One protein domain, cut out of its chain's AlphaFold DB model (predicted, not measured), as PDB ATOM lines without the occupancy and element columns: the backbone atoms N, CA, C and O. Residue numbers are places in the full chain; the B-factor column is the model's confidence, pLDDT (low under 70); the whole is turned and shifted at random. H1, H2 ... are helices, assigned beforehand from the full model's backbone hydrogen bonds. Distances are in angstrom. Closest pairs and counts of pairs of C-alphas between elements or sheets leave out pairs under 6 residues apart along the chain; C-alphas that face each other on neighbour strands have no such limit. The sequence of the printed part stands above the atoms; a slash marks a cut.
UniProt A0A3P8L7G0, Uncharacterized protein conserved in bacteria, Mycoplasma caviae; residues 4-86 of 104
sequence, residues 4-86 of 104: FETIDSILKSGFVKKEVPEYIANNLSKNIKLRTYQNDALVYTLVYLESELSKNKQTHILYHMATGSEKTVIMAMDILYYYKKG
ATOM      1  N   PHE A   4     -13.258 -30.902  -1.526       92.19
ATOM      2  CA  PHE A   4     -12.932 -30.702  -0.114       92.19
ATOM      3  C   PHE A   4     -13.065 -29.233   0.320       92.19
ATOM      4  O   PHE A   4     -13.524 -28.986   1.424       92.19
ATOM      5  N   GLU A   5     -12.741 -28.264  -0.546       93.81
ATOM      6  CA  GLU A   5     -12.877 -26.826  -0.244       93.81
ATOM      7  C   GLU A   5     -14.347 -26.445  -0.036       93.81
ATOM      8  O   GLU A   5     -14.690 -25.659   0.845       93.81
ATOM      9  N   THR A   6     -15.231 -27.046  -0.837       93.38
ATOM     10  CA  THR A   6     -16.682 -26.846  -0.729       93.38
ATOM     11  C   THR A   6     -17.197 -27.379   0.604       93.38
ATOM     12  O   THR A   6     -17.938 -26.695   1.309       93.38
ATOM     13  N   ILE A   7     -16.790 -28.596   0.963       94.19
ATOM     14  CA  ILE A   7     -17.237 -29.266   2.185       94.19
ATOM     15  C   ILE A   7     -16.656 -28.596   3.432       94.19
ATOM     16  O   ILE A   7     -17.378 -28.399   4.404       94.19
ATOM     17  N   ASP A   8     -15.391 -28.186   3.390       94.44
ATOM     18  CA  ASP A   8     -14.735 -27.442   4.467       94.44
ATOM     19  C   ASP A   8     -15.468 -26.123   4.761       94.44
ATOM     20  O   ASP A   8     -15.752 -25.815   5.917       94.44
ATOM     21  N   SER A   9     -15.887 -25.387   3.724       93.62
ATOM     22  CA  SER A   9     -16.719 -24.186   3.884       93.62
ATOM     23  C   SER A   9     -18.070 -24.493   4.553       93.62
ATOM     24  O   SER A   9     -18.488 -23.792   5.478       93.62
ATOM     25  N   ILE A  10     -18.727 -25.589   4.153       92.81
ATOM     26  CA  ILE A  10     -19.990 -26.042   4.758       92.81
ATOM     27  C   ILE A  10     -19.794 -26.395   6.238       92.81
ATOM     28  O   ILE A  10     -20.604 -25.993   7.072       92.81
ATOM     29  N   LEU A  11     -18.722 -27.095   6.600       93.06
ATOM     30  CA  LEU A  11     -18.442 -27.449   7.994       93.06
ATOM     31  C   LEU A  11     -18.109 -26.210   8.836       93.06
ATOM     32  O   LEU A  11     -18.629 -26.057   9.942       93.06
ATOM     33  N   LYS A  12     -17.322 -25.275   8.290       93.94
ATOM     34  CA  LYS A  12     -16.979 -24.000   8.945       93.94
ATOM     35  C   LYS A  12     -18.183 -23.094   9.178       93.94
ATOM     36  O   LYS A  12     -18.178 -22.327  10.135       93.94
ATOM     37  N   SER A  13     -19.220 -23.197   8.347       92.31
ATOM     38  CA  SER A  13     -20.478 -22.470   8.556       92.31
ATOM     39  C   SER A  13     -21.215 -22.886   9.839       92.31
ATOM     40  O   SER A  13     -22.069 -22.149  10.324       92.31
ATOM     41  N   GLY A  14     -20.902 -24.065  10.391       90.06
ATOM     42  CA  GLY A  14     -21.504 -24.591  11.616       90.06
ATOM     43  C   GLY A  14     -22.888 -25.226  11.440       90.06
ATOM     44  O   GLY A  14     -23.376 -25.848  12.384       90.06
ATOM     45  N   PHE A  15     -23.505 -25.123  10.255       85.56
ATOM     46  CA  PHE A  15     -24.815 -25.723   9.962       85.56
ATOM     47  C   PHE A  15     -24.769 -27.250   9.838       85.56
ATOM     48  O   PHE A  15     -25.756 -27.924  10.126       85.56
ATOM     49  N   VAL A  16     -23.625 -27.801   9.427       89.88
ATOM     50  CA  VAL A  16     -23.389 -29.245   9.346       89.88
ATOM     51  C   VAL A  16     -22.283 -29.605  10.325       89.88
ATOM     52  O   VAL A  16     -21.205 -29.016  10.296       89.88
ATOM     53  N   LYS A  17     -22.540 -30.601  11.173       90.19
ATOM     54  CA  LYS A  17     -21.533 -31.216  12.041       90.19
ATOM     55  C   LYS A  17     -21.478 -32.702  11.746       90.19
ATOM     56  O   LYS A  17     -22.509 -33.374  11.734       90.19
ATOM     57  N   LYS A  18     -20.276 -33.205  11.490       93.62
ATOM     58  CA  LYS A  18     -20.044 -34.612  11.196       93.62
ATOM     59  C   LYS A  18     -18.704 -35.026  11.782       93.62
ATOM     60  O   LYS A  18     -17.716 -34.317  11.638       93.62
ATOM     61  N   GLU A  19     -18.702 -36.183  12.422       94.81
ATOM     62  CA  GLU A  19     -17.521 -36.813  13.000       94.81
ATOM     63  C   GLU A  19     -17.403 -38.241  12.468       94.81
ATOM     64  O   GLU A  19     -18.330 -38.766  11.837       94.81
ATOM     65  N   VAL A  20     -16.254 -38.871  12.716       95.00
ATOM     66  CA  VAL A  20     -16.049 -40.284  12.395       95.00
ATOM     67  C   VAL A  20     -17.016 -41.130  13.231       95.00
ATOM     68  O   VAL A  20     -16.952 -41.081  14.458       95.00
ATOM     69  N   PRO A  21     -17.904 -41.924  12.608       96.31
ATOM     70  CA  PRO A  21     -18.838 -42.761  13.344       96.31
ATOM     71  C   PRO A  21     -18.123 -43.773  14.243       96.31
ATOM     72  O   PRO A  21     -17.168 -44.426  13.813       96.31
ATOM     73  N   GLU A  22     -18.653 -43.996  15.446       95.31
ATOM     74  CA  GLU A  22     -18.075 -44.941  16.412       95.31
ATOM     75  C   GLU A  22     -17.910 -46.350  15.842       95.31
ATOM     76  O   GLU A  22     -16.920 -47.016  16.118       95.31
ATOM     77  N   TYR A  23     -18.838 -46.813  14.997       96.44
ATOM     78  CA  TYR A  23     -18.714 -48.138  14.388       96.44
ATOM     79  C   TYR A  23     -17.498 -48.249  13.460       96.44
ATOM     80  O   TYR A  23     -17.003 -49.351  13.265       96.44
ATOM     81  N   ILE A  24     -17.007 -47.150  12.883       96.38
ATOM     82  CA  ILE A  24     -15.769 -47.169  12.102       96.38
ATOM     83  C   ILE A  24     -14.588 -47.202  13.067       96.38
ATOM     84  O   ILE A  24     -13.773 -48.117  12.993       96.38
ATOM     85  N   ALA A  25     -14.545 -46.274  14.027       93.75
ATOM     86  CA  ALA A  25     -13.457 -46.179  14.999       93.75
ATOM     87  C   ALA A  25     -13.262 -47.477  15.809       93.75
ATOM     88  O   ALA A  25     -12.140 -47.960  15.940       93.75
ATOM     89  N   ASN A  26     -14.351 -48.092  16.275       94.88
ATOM     90  CA  ASN A  26     -14.334 -49.310  17.091       94.88
ATOM     91  C   ASN A  26     -13.953 -50.574  16.307       94.88
ATOM     92  O   ASN A  26     -13.582 -51.574  16.917       94.88
ATOM     93  N   ASN A  27     -14.063 -50.550  14.975       95.56
ATOM     94  CA  ASN A  27     -13.699 -51.678  14.111       95.56
ATOM     95  C   ASN A  27     -12.321 -51.506  13.451       95.56
ATOM     96  O   ASN A  27     -11.881 -52.384  12.709       95.56
ATOM     97  N   LEU A  28     -11.612 -50.410  13.735       94.25
ATOM     98  CA  LEU A  28     -10.190 -50.293  13.433       94.25
ATOM     99  C   LEU A  28      -9.352 -50.994  14.512       94.25
ATOM    100  O   LEU A  28      -9.777 -51.194  15.649       94.25
ATOM    101  N   SER A  29      -8.121 -51.368  14.154       93.06
ATOM    102  CA  SER A  29      -7.167 -51.905  15.129       93.06
ATOM    103  C   SER A  29      -6.908 -50.888  16.241       93.06
ATOM    104  O   SER A  29      -6.667 -49.716  15.962       93.06
ATOM    105  N   LYS A  30      -6.858 -51.348  17.499       90.81
ATOM    106  CA  LYS A  30      -6.577 -50.505  18.679       90.81
ATOM    107  C   LYS A  30      -5.229 -49.772  18.608       90.81
ATOM    108  O   LYS A  30      -5.037 -48.785  19.308       90.81
ATOM    109  N   ASN A  31      -4.308 -50.244  17.766       92.56
ATOM    110  CA  ASN A  31      -3.002 -49.616  17.547       92.56
ATOM    111  C   ASN A  31      -3.060 -48.444  16.551       92.56
ATOM    112  O   ASN A  31      -2.079 -47.718  16.402       92.56
ATOM    113  N   ILE A  32      -4.176 -48.263  15.839       90.44
ATOM    114  CA  ILE A  32      -4.360 -47.178  14.875       90.44
ATOM    115  C   ILE A  32      -4.893 -45.957  15.618       90.44
ATOM    116  O   ILE A  32      -6.038 -45.928  16.063       90.44
ATOM    117  N   LYS A  33      -4.069 -44.911  15.699       90.25
ATOM    118  CA  LYS A  33      -4.505 -43.576  16.110       90.25
ATOM    119  C   LYS A  33      -4.727 -42.726  14.863       90.25
ATOM    120  O   LYS A  33      -3.767 -42.400  14.168       90.25
ATOM    121  N   LEU A  34      -5.983 -42.372  14.591       90.19
ATOM    122  CA  LEU A  34      -6.336 -41.570  13.419       90.19
ATOM    123  C   LEU A  34      -5.674 -40.191  13.483       90.19
ATOM    124  O   LEU A  34      -5.786 -39.463  14.473       90.19
ATOM    125  N   ARG A  35      -4.970 -39.839  12.407       91.56
ATOM    126  CA  ARG A  35      -4.384 -38.509  12.207       91.56
ATOM    127  C   ARG A  35      -5.468 -37.541  11.732       91.56
ATOM    128  O   ARG A  35      -6.428 -37.967  11.093       91.56
ATOM    129  N   THR A  36      -5.284 -36.241  11.963       91.44
ATOM    130  CA  THR A  36      -6.271 -35.204  11.602       91.44
ATOM    131  C   THR A  36      -6.736 -35.322  10.151       91.44
ATOM    132  O   THR A  36      -7.921 -35.482   9.916       91.44
ATOM    133  N   TYR A  37      -5.816 -35.430   9.187       90.31
ATOM    134  CA  TYR A  37      -6.202 -35.562   7.776       90.31
ATOM    135  C   TYR A  37      -6.957 -36.862   7.444       90.31
ATOM    136  O   TYR A  37      -7.689 -36.892   6.462       90.31
ATOM    137  N   GLN A  38      -6.764 -37.949   8.204       92.50
ATOM    138  CA  GLN A  38      -7.501 -39.205   7.999       92.50
ATOM    139  C   GLN A  38      -8.940 -39.043   8.493       92.50
ATOM    140  O   GLN A  38      -9.868 -39.464   7.804       92.50
ATOM    141  N   ASN A  39      -9.112 -38.389   9.648       93.69
ATOM    142  CA  ASN A  39     -10.427 -38.004  10.155       93.69
ATOM    143  C   ASN A  39     -11.130 -37.068   9.170       93.69
ATOM    144  O   ASN A  39     -12.247 -37.366   8.758       93.69
ATOM    145  N   ASP A  40     -10.460 -35.998   8.737       93.31
ATOM    146  CA  ASP A  40     -11.025 -35.013   7.813       93.31
ATOM    147  C   ASP A  40     -11.402 -35.660   6.478       93.31
ATOM    148  O   ASP A  40     -12.505 -35.449   5.982       93.31
ATOM    149  N   ALA A  41     -10.532 -36.512   5.921       93.75
ATOM    150  CA  ALA A  41     -10.810 -37.227   4.678       93.75
ATOM    151  C   ALA A  41     -12.092 -38.062   4.779       93.75
ATOM    152  O   ALA A  41     -12.945 -37.973   3.896       93.75
ATOM    153  N   LEU A  42     -12.255 -38.831   5.860       95.31
ATOM    154  CA  LEU A  42     -13.467 -39.616   6.065       95.31
ATOM    155  C   LEU A  42     -14.683 -38.712   6.298       95.31
ATOM    156  O   LEU A  42     -15.719 -38.925   5.679       95.31
ATOM    157  N   VAL A  43     -14.578 -37.694   7.154       95.75
ATOM    158  CA  VAL A  43     -15.678 -36.761   7.432       95.75
ATOM    159  C   VAL A  43     -16.160 -36.095   6.145       95.75
ATOM    160  O   VAL A  43     -17.364 -36.062   5.892       95.75
ATOM    161  N   TYR A  44     -15.242 -35.634   5.296       95.56
ATOM    162  CA  TYR A  44     -15.586 -35.025   4.014       95.56
ATOM    163  C   TYR A  44     -16.284 -36.024   3.096       95.56
ATOM    164  O   TYR A  44     -17.323 -35.706   2.518       95.56
ATOM    165  N   THR A  45     -15.775 -37.253   3.018       95.00
ATOM    166  CA  THR A  45     -16.415 -38.339   2.271       95.00
ATOM    167  C   THR A  45     -17.837 -38.607   2.757       95.00
ATOM    168  O   THR A  45     -18.753 -38.704   1.943       95.00
ATOM    169  N   LEU A  46     -18.062 -38.665   4.071       95.25
ATOM    170  CA  LEU A  46     -19.390 -38.906   4.629       95.25
ATOM    171  C   LEU A  46     -20.352 -37.752   4.341       95.25
ATOM    172  O   LEU A  46     -21.472 -38.001   3.905       95.25
ATOM    173  N   VAL A  47     -19.920 -36.501   4.537       95.19
ATOM    174  CA  VAL A  47     -20.742 -35.320   4.218       95.19
ATOM    175  C   VAL A  47     -21.123 -35.316   2.741       95.19
ATOM    176  O   VAL A  47     -22.276 -35.059   2.404       95.19
ATOM    177  N   TYR A  48     -20.186 -35.638   1.850       94.56
ATOM    178  CA  TYR A  48     -20.470 -35.725   0.423       94.56
ATOM    179  C   TYR A  48     -21.498 -36.815   0.094       94.56
ATOM    180  O   TYR A  48     -22.501 -36.535  -0.557       94.56
ATOM    181  N   LEU A  49     -21.262 -38.047   0.559       93.12
ATOM    182  CA  LEU A  49     -22.065 -39.224   0.207       93.12
ATOM    183  C   LEU A  49     -23.445 -39.264   0.872       93.12
ATOM    184  O   LEU A  49     -24.311 -40.020   0.431       93.12
ATOM    185  N   GLU A  50     -23.638 -38.524   1.961       91.38
ATOM    186  CA  GLU A  50     -24.906 -38.464   2.700       91.38
ATOM    187  C   GLU A  50     -25.701 -37.183   2.425       91.38
ATOM    188  O   GLU A  50     -26.811 -37.042   2.934       91.38
ATOM    189  N   SER A  51     -25.163 -36.262   1.623       89.69
ATOM    190  CA  SER A  51     -25.862 -35.045   1.209       89.69
ATOM    191  C   SER A  51     -26.275 -35.085  -0.262       89.69
ATOM    192  O   SER A  51     -25.801 -35.900  -1.061       89.69
ATOM    193  N   GLU A  52     -27.094 -34.105  -0.640       86.88
ATOM    194  CA  GLU A  52     -27.502 -33.834  -2.025       86.88
ATOM    195  C   GLU A  52     -26.332 -33.406  -2.938       86.88
ATOM    196  O   GLU A  52     -26.504 -33.248  -4.150       86.88
ATOM    197  N   LEU A  53     -25.122 -33.221  -2.389       86.56
ATOM    198  CA  LEU A  53     -23.916 -32.954  -3.180       86.56
ATOM    199  C   LEU A  53     -23.551 -34.144  -4.077       86.56
ATOM    200  O   LEU A  53     -23.023 -33.939  -5.173       86.56
ATOM    201  N   SER A  54     -23.862 -35.375  -3.659       83.12
ATOM    202  CA  SER A  54     -23.662 -36.595  -4.453       83.12
ATOM    203  C   SER A  54     -24.754 -36.783  -5.522       83.12
ATOM    204  O   SER A  54     -25.440 -37.807  -5.596       83.12
ATOM    205  N   LYS A  55     -24.927 -35.776  -6.391       76.44
ATOM    206  CA  LYS A  55     -25.904 -35.803  -7.494       76.44
ATOM    207  C   LYS A  55     -25.790 -37.106  -8.289       76.44
ATOM    208  O   LYS A  55     -24.690 -37.567  -8.595       76.44
ATOM    209  N   ASN A  56     -26.932 -37.708  -8.620       74.12
ATOM    210  CA  ASN A  56     -27.022 -38.981  -9.347       74.12
ATOM    211  C   ASN A  56     -26.265 -40.155  -8.693       74.12
ATOM    212  O   ASN A  56     -25.888 -41.095  -9.390       74.12
ATOM    213  N   LYS A  57     -26.048 -40.125  -7.370       72.31
ATOM    214  CA  LYS A  57     -25.290 -41.155  -6.640       72.31
ATOM    215  C   LYS A  57     -23.856 -41.310  -7.160       72.31
ATOM    216  O   LYS A  57     -23.320 -42.416  -7.164       72.31
ATOM    217  N   GLN A  58     -23.222 -40.225  -7.611       81.88
ATOM    218  CA  GLN A  58     -21.807 -40.266  -7.970       81.88
ATOM    219  C   GLN A  58     -20.967 -40.517  -6.710       81.88
ATOM    220  O   GLN A  58     -20.789 -39.634  -5.880       81.88
ATOM    221  N   THR A  59     -20.441 -41.735  -6.569       84.94
ATOM    222  CA  THR A  59     -19.634 -42.154  -5.408       84.94
ATOM    223  C   THR A  59     -18.135 -42.228  -5.709       84.94
ATOM    224  O   THR A  59     -17.361 -42.746  -4.907       84.94
ATOM    225  N   HIS A  60     -17.708 -41.747  -6.880       88.62
ATOM    226  CA  HIS A  60     -16.305 -41.745  -7.286       88.62
ATOM    227  C   HIS A  60     -15.559 -40.595  -6.602       88.62
ATOM    228  O   HIS A  60     -15.672 -39.444  -7.020       88.62
ATOM    229  N   ILE A  61     -14.801 -40.918  -5.554       91.00
ATOM    230  CA  ILE A  61     -14.042 -39.955  -4.749       91.00
ATOM    231  C   ILE A  61     -12.552 -40.124  -5.037       91.00
ATOM    232  O   ILE A  61     -12.024 -41.236  -5.019       91.00
ATOM    233  N   LEU A  62     -11.871 -39.005  -5.293       91.62
ATOM    234  CA  LEU A  62     -10.423 -38.953  -5.462       91.62
ATOM    235  C   LEU A  62      -9.780 -38.298  -4.238       91.62
ATOM    236  O   LEU A  62     -10.029 -37.131  -3.943       91.62
ATOM    237  N   TYR A  63      -8.897 -39.035  -3.570       90.06
ATOM    238  CA  TYR A  63      -8.126 -38.539  -2.436       90.06
ATOM    239  C   TYR A  63      -6.728 -38.069  -2.875       90.06
ATOM    240  O   TYR A  63      -5.874 -38.879  -3.247       90.06
ATOM    241  N   HIS A  64      -6.453 -36.765  -2.777       85.19
ATOM    242  CA  HIS A  64      -5.108 -36.215  -2.982       85.19
ATOM    243  C   HIS A  64      -4.269 -36.379  -1.710       85.19
ATOM    244  O   HIS A  64      -4.435 -35.639  -0.746       85.19
ATOM    245  N   MET A  65      -3.372 -37.369  -1.686       80.69
ATOM    246  CA  MET A  65      -2.591 -37.715  -0.488       80.69
ATOM    247  C   MET A  65      -1.108 -37.950  -0.813       80.69
ATOM    248  O   MET A  65      -0.787 -38.552  -1.839       80.69
ATOM    249  N   ALA A  66      -0.196 -37.578   0.091       74.25
ATOM    250  CA  ALA A  66       1.253 -37.800  -0.054       74.25
ATOM    251  C   ALA A  66       1.638 -39.297  -0.009       74.25
ATOM    252  O   ALA A  66       0.876 -40.124   0.491       74.25
ATOM    253  N   THR A  67       2.796 -39.703  -0.530       67.81
ATOM    254  CA  THR A  67       3.336 -41.072  -0.355       67.81
ATOM    255  C   THR A  67       3.755 -41.323   1.099       67.81
ATOM    256  O   THR A  67       4.184 -40.398   1.776       67.81
ATOM    257  N   GLY A  68       3.608 -42.556   1.601       67.06
ATOM    258  CA  GLY A  68       3.941 -42.890   3.001       67.06
ATOM    259  C   GLY A  68       2.927 -42.406   4.053       67.06
ATOM    260  O   GLY A  68       3.187 -42.484   5.246       67.06
ATOM    261  N   SER A  69       1.755 -41.927   3.628       62.22
ATOM    262  CA  SER A  69       0.689 -41.391   4.491       62.22
ATOM    263  C   SER A  69      -0.316 -42.445   4.980       62.22
ATOM    264  O   SER A  69      -1.476 -42.130   5.189       62.22
ATOM    265  N   GLU A  70       0.079 -43.716   5.114       76.69
ATOM    266  CA  GLU A  70      -0.802 -44.770   5.666       76.69
ATOM    267  C   GLU A  70      -2.213 -44.815   5.027       76.69
ATOM    268  O   GLU A  70      -3.209 -45.082   5.698       76.69
ATOM    269  N   LYS A  71      -2.315 -44.549   3.713       83.19
ATOM    270  CA  LYS A  71      -3.591 -44.432   2.966       83.19
ATOM    271  C   LYS A  71      -4.509 -45.644   3.148       83.19
ATOM    272  O   LYS A  71      -5.724 -45.530   3.031       83.19
ATOM    273  N   THR A  72      -3.924 -46.798   3.459       88.62
ATOM    274  CA  THR A  72      -4.627 -48.040   3.791       88.62
ATOM    275  C   THR A  72      -5.636 -47.871   4.921       88.62
ATOM    276  O   THR A  72      -6.691 -48.493   4.872       88.62
ATOM    277  N   VAL A  73      -5.372 -46.994   5.895       92.19
ATOM    278  CA  VAL A  73      -6.321 -46.701   6.978       92.19
ATOM    279  C   VAL A  73      -7.595 -46.060   6.428       92.19
ATOM    280  O   VAL A  73      -8.690 -46.470   6.796       92.19
ATOM    281  N   ILE A  74      -7.475 -45.117   5.491       92.62
ATOM    282  CA  ILE A  74      -8.637 -44.486   4.848       92.62
ATOM    283  C   ILE A  74      -9.409 -45.493   4.001       92.62
ATOM    284  O   ILE A  74     -10.627 -45.564   4.120       92.62
ATOM    285  N   MET A  75      -8.709 -46.350   3.250       92.50
ATOM    286  CA  MET A  75      -9.360 -47.442   2.518       92.50
ATOM    287  C   MET A  75     -10.150 -48.365   3.458       92.50
ATOM    288  O   MET A  75     -11.285 -48.716   3.153       92.50
ATOM    289  N   ALA A  76      -9.594 -48.723   4.618       94.88
ATOM    290  CA  ALA A  76     -10.295 -49.537   5.609       94.88
ATOM    291  C   ALA A  76     -11.545 -48.833   6.165       94.88
ATOM    292  O   ALA A  76     -12.593 -49.464   6.301       94.88
ATOM    293  N   MET A  77     -11.467 -47.530   6.443       96.00
ATOM    294  CA  MET A  77     -12.626 -46.747   6.880       96.00
ATOM    295  C   MET A  77     -13.729 -46.697   5.813       96.00
ATOM    296  O   MET A  77     -14.900 -46.903   6.139       96.00
ATOM    297  N   ASP A  78     -13.361 -46.511   4.541       95.38
ATOM    298  CA  ASP A  78     -14.304 -46.531   3.418       95.38
ATOM    299  C   ASP A  78     -14.980 -47.907   3.283       95.38
ATOM    300  O   ASP A  78     -16.199 -47.991   3.116       95.38
ATOM    301  N   ILE A  79     -14.225 -49.006   3.429       95.75
ATOM    302  CA  ILE A  79     -14.791 -50.366   3.450       95.75
ATOM    303  C   ILE A  79     -15.816 -50.500   4.565       95.75
ATOM    304  O   ILE A  79     -16.912 -50.985   4.309       95.75
ATOM    305  N   LEU A  80     -15.486 -50.089   5.792       97.00
ATOM    306  CA  LEU A  80     -16.393 -50.211   6.934       97.00
ATOM    307  C   LEU A  80     -17.691 -49.427   6.700       97.00
ATOM    308  O   LEU A  80     -18.778 -49.938   6.985       97.00
ATOM    309  N   TYR A  81     -17.589 -48.232   6.116       96.50
ATOM    310  CA  TYR A  81     -18.744 -47.432   5.717       96.50
ATOM    311  C   TYR A  81     -19.642 -48.163   4.707       96.50
ATOM    312  O   TYR A  81     -20.841 -48.349   4.941       96.50
ATOM    313  N   TYR A  82     -19.076 -48.637   3.596       95.88
ATOM    314  CA  TYR A  82     -19.841 -49.351   2.572       95.88
ATOM    315  C   TYR A  82     -20.332 -50.719   3.068       95.88
ATOM    316  O   TYR A  82     -21.449 -51.135   2.763       95.88
ATOM    317  N   TYR A  83     -19.566 -51.405   3.910       97.12
ATOM    318  CA  TYR A  83     -19.973 -52.664   4.519       97.12
ATOM    319  C   TYR A  83     -21.226 -52.481   5.379       97.12
ATOM    320  O   TYR A  83     -22.174 -53.271   5.274       97.12
ATOM    321  N   LYS A  84     -21.291 -51.391   6.157       96.56
ATOM    322  CA  LYS A  84     -22.486 -51.013   6.923       96.56
ATOM    323  C   LYS A  84     -23.691 -50.728   6.020       96.56
ATOM    324  O   LYS A  84     -24.811 -51.066   6.401       96.56
ATOM    325  N   LYS A  85     -23.468 -50.189   4.817       94.12
ATOM    326  CA  LYS A  85     -24.496 -49.986   3.778       94.12
ATOM    327  C   LYS A  85     -24.903 -51.264   3.018       94.12
ATOM    328  O   LYS A  85     -25.765 -51.191   2.151       94.12
ATOM    329  N   GLY A  86     -24.321 -52.423   3.336       97.00
ATOM    330  CA  GLY A  86     -24.683 -53.715   2.736       97.00
ATOM    331  C   GLY A  86     -23.768 -54.187   1.604       97.00
ATOM    332  O   GLY A  86     -23.961 -55.288   1.093       97.00
TER     333      GLY A  86
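AT A GLANCE: This is residues 4 to 86 of the 104 residues of the protein "Uncharacterized protein conserved in bacteria" of Mycoplasma caviae (UniProt A0A3P8L7G0). Two longer helices, H3 and H4, pack side by side and run the same way; H1 crosses H3 on the side away from H4, and the single turn H2 packs on H4. A long unnamed stretch, residues 51 to 70, returns from the end of H3 to the start of H4. The printed part has 83 residues with four named helices and no named strand, is all helix and compact, radius of gyration of the C-alphas 12.9 A, and spans 34 by 29 by 23 A.

IN THESE COORDINATES: H1 is residues 4 to 12, from C-alpha 4 at (-12.932, -30.702, -0.114). H2 is residues 22 to 25. H3, residues 36 to 50, is 20.9 A long; H4, residues 71 to 84, 20.4 A, ends at (-22.486, -51.013, 6.923).

HOW THE PARTS SIT: H1 touches H3, about perpendicular at 90 degrees, closest C-alphas Ile 7 and Tyr 44, 6.3 A. H3 touches H4 with residues 38 to 42 alone, closest C-alphas Gln 38 and Ile 74, 6.3 A, a shallow tilt of 32 degrees, only just short of steep. H2 and H4 only just touch, with 3 pairs of C-alphas within 8 A, closest Ile 24 and Leu 80, 6.0 A. H1 and H4 are apart. Every O i to N i+4 pair is within hydrogen-bond range in H1, H3 and H4; H2 is too short for one.

THE WHOLE: The C-alphas farthest apart, Asn 31 and Asn 56, are 37.6 A apart. The printed part has no cut; the link H3 to H4 is long. Residues 67 to 69 have pLDDT under 70.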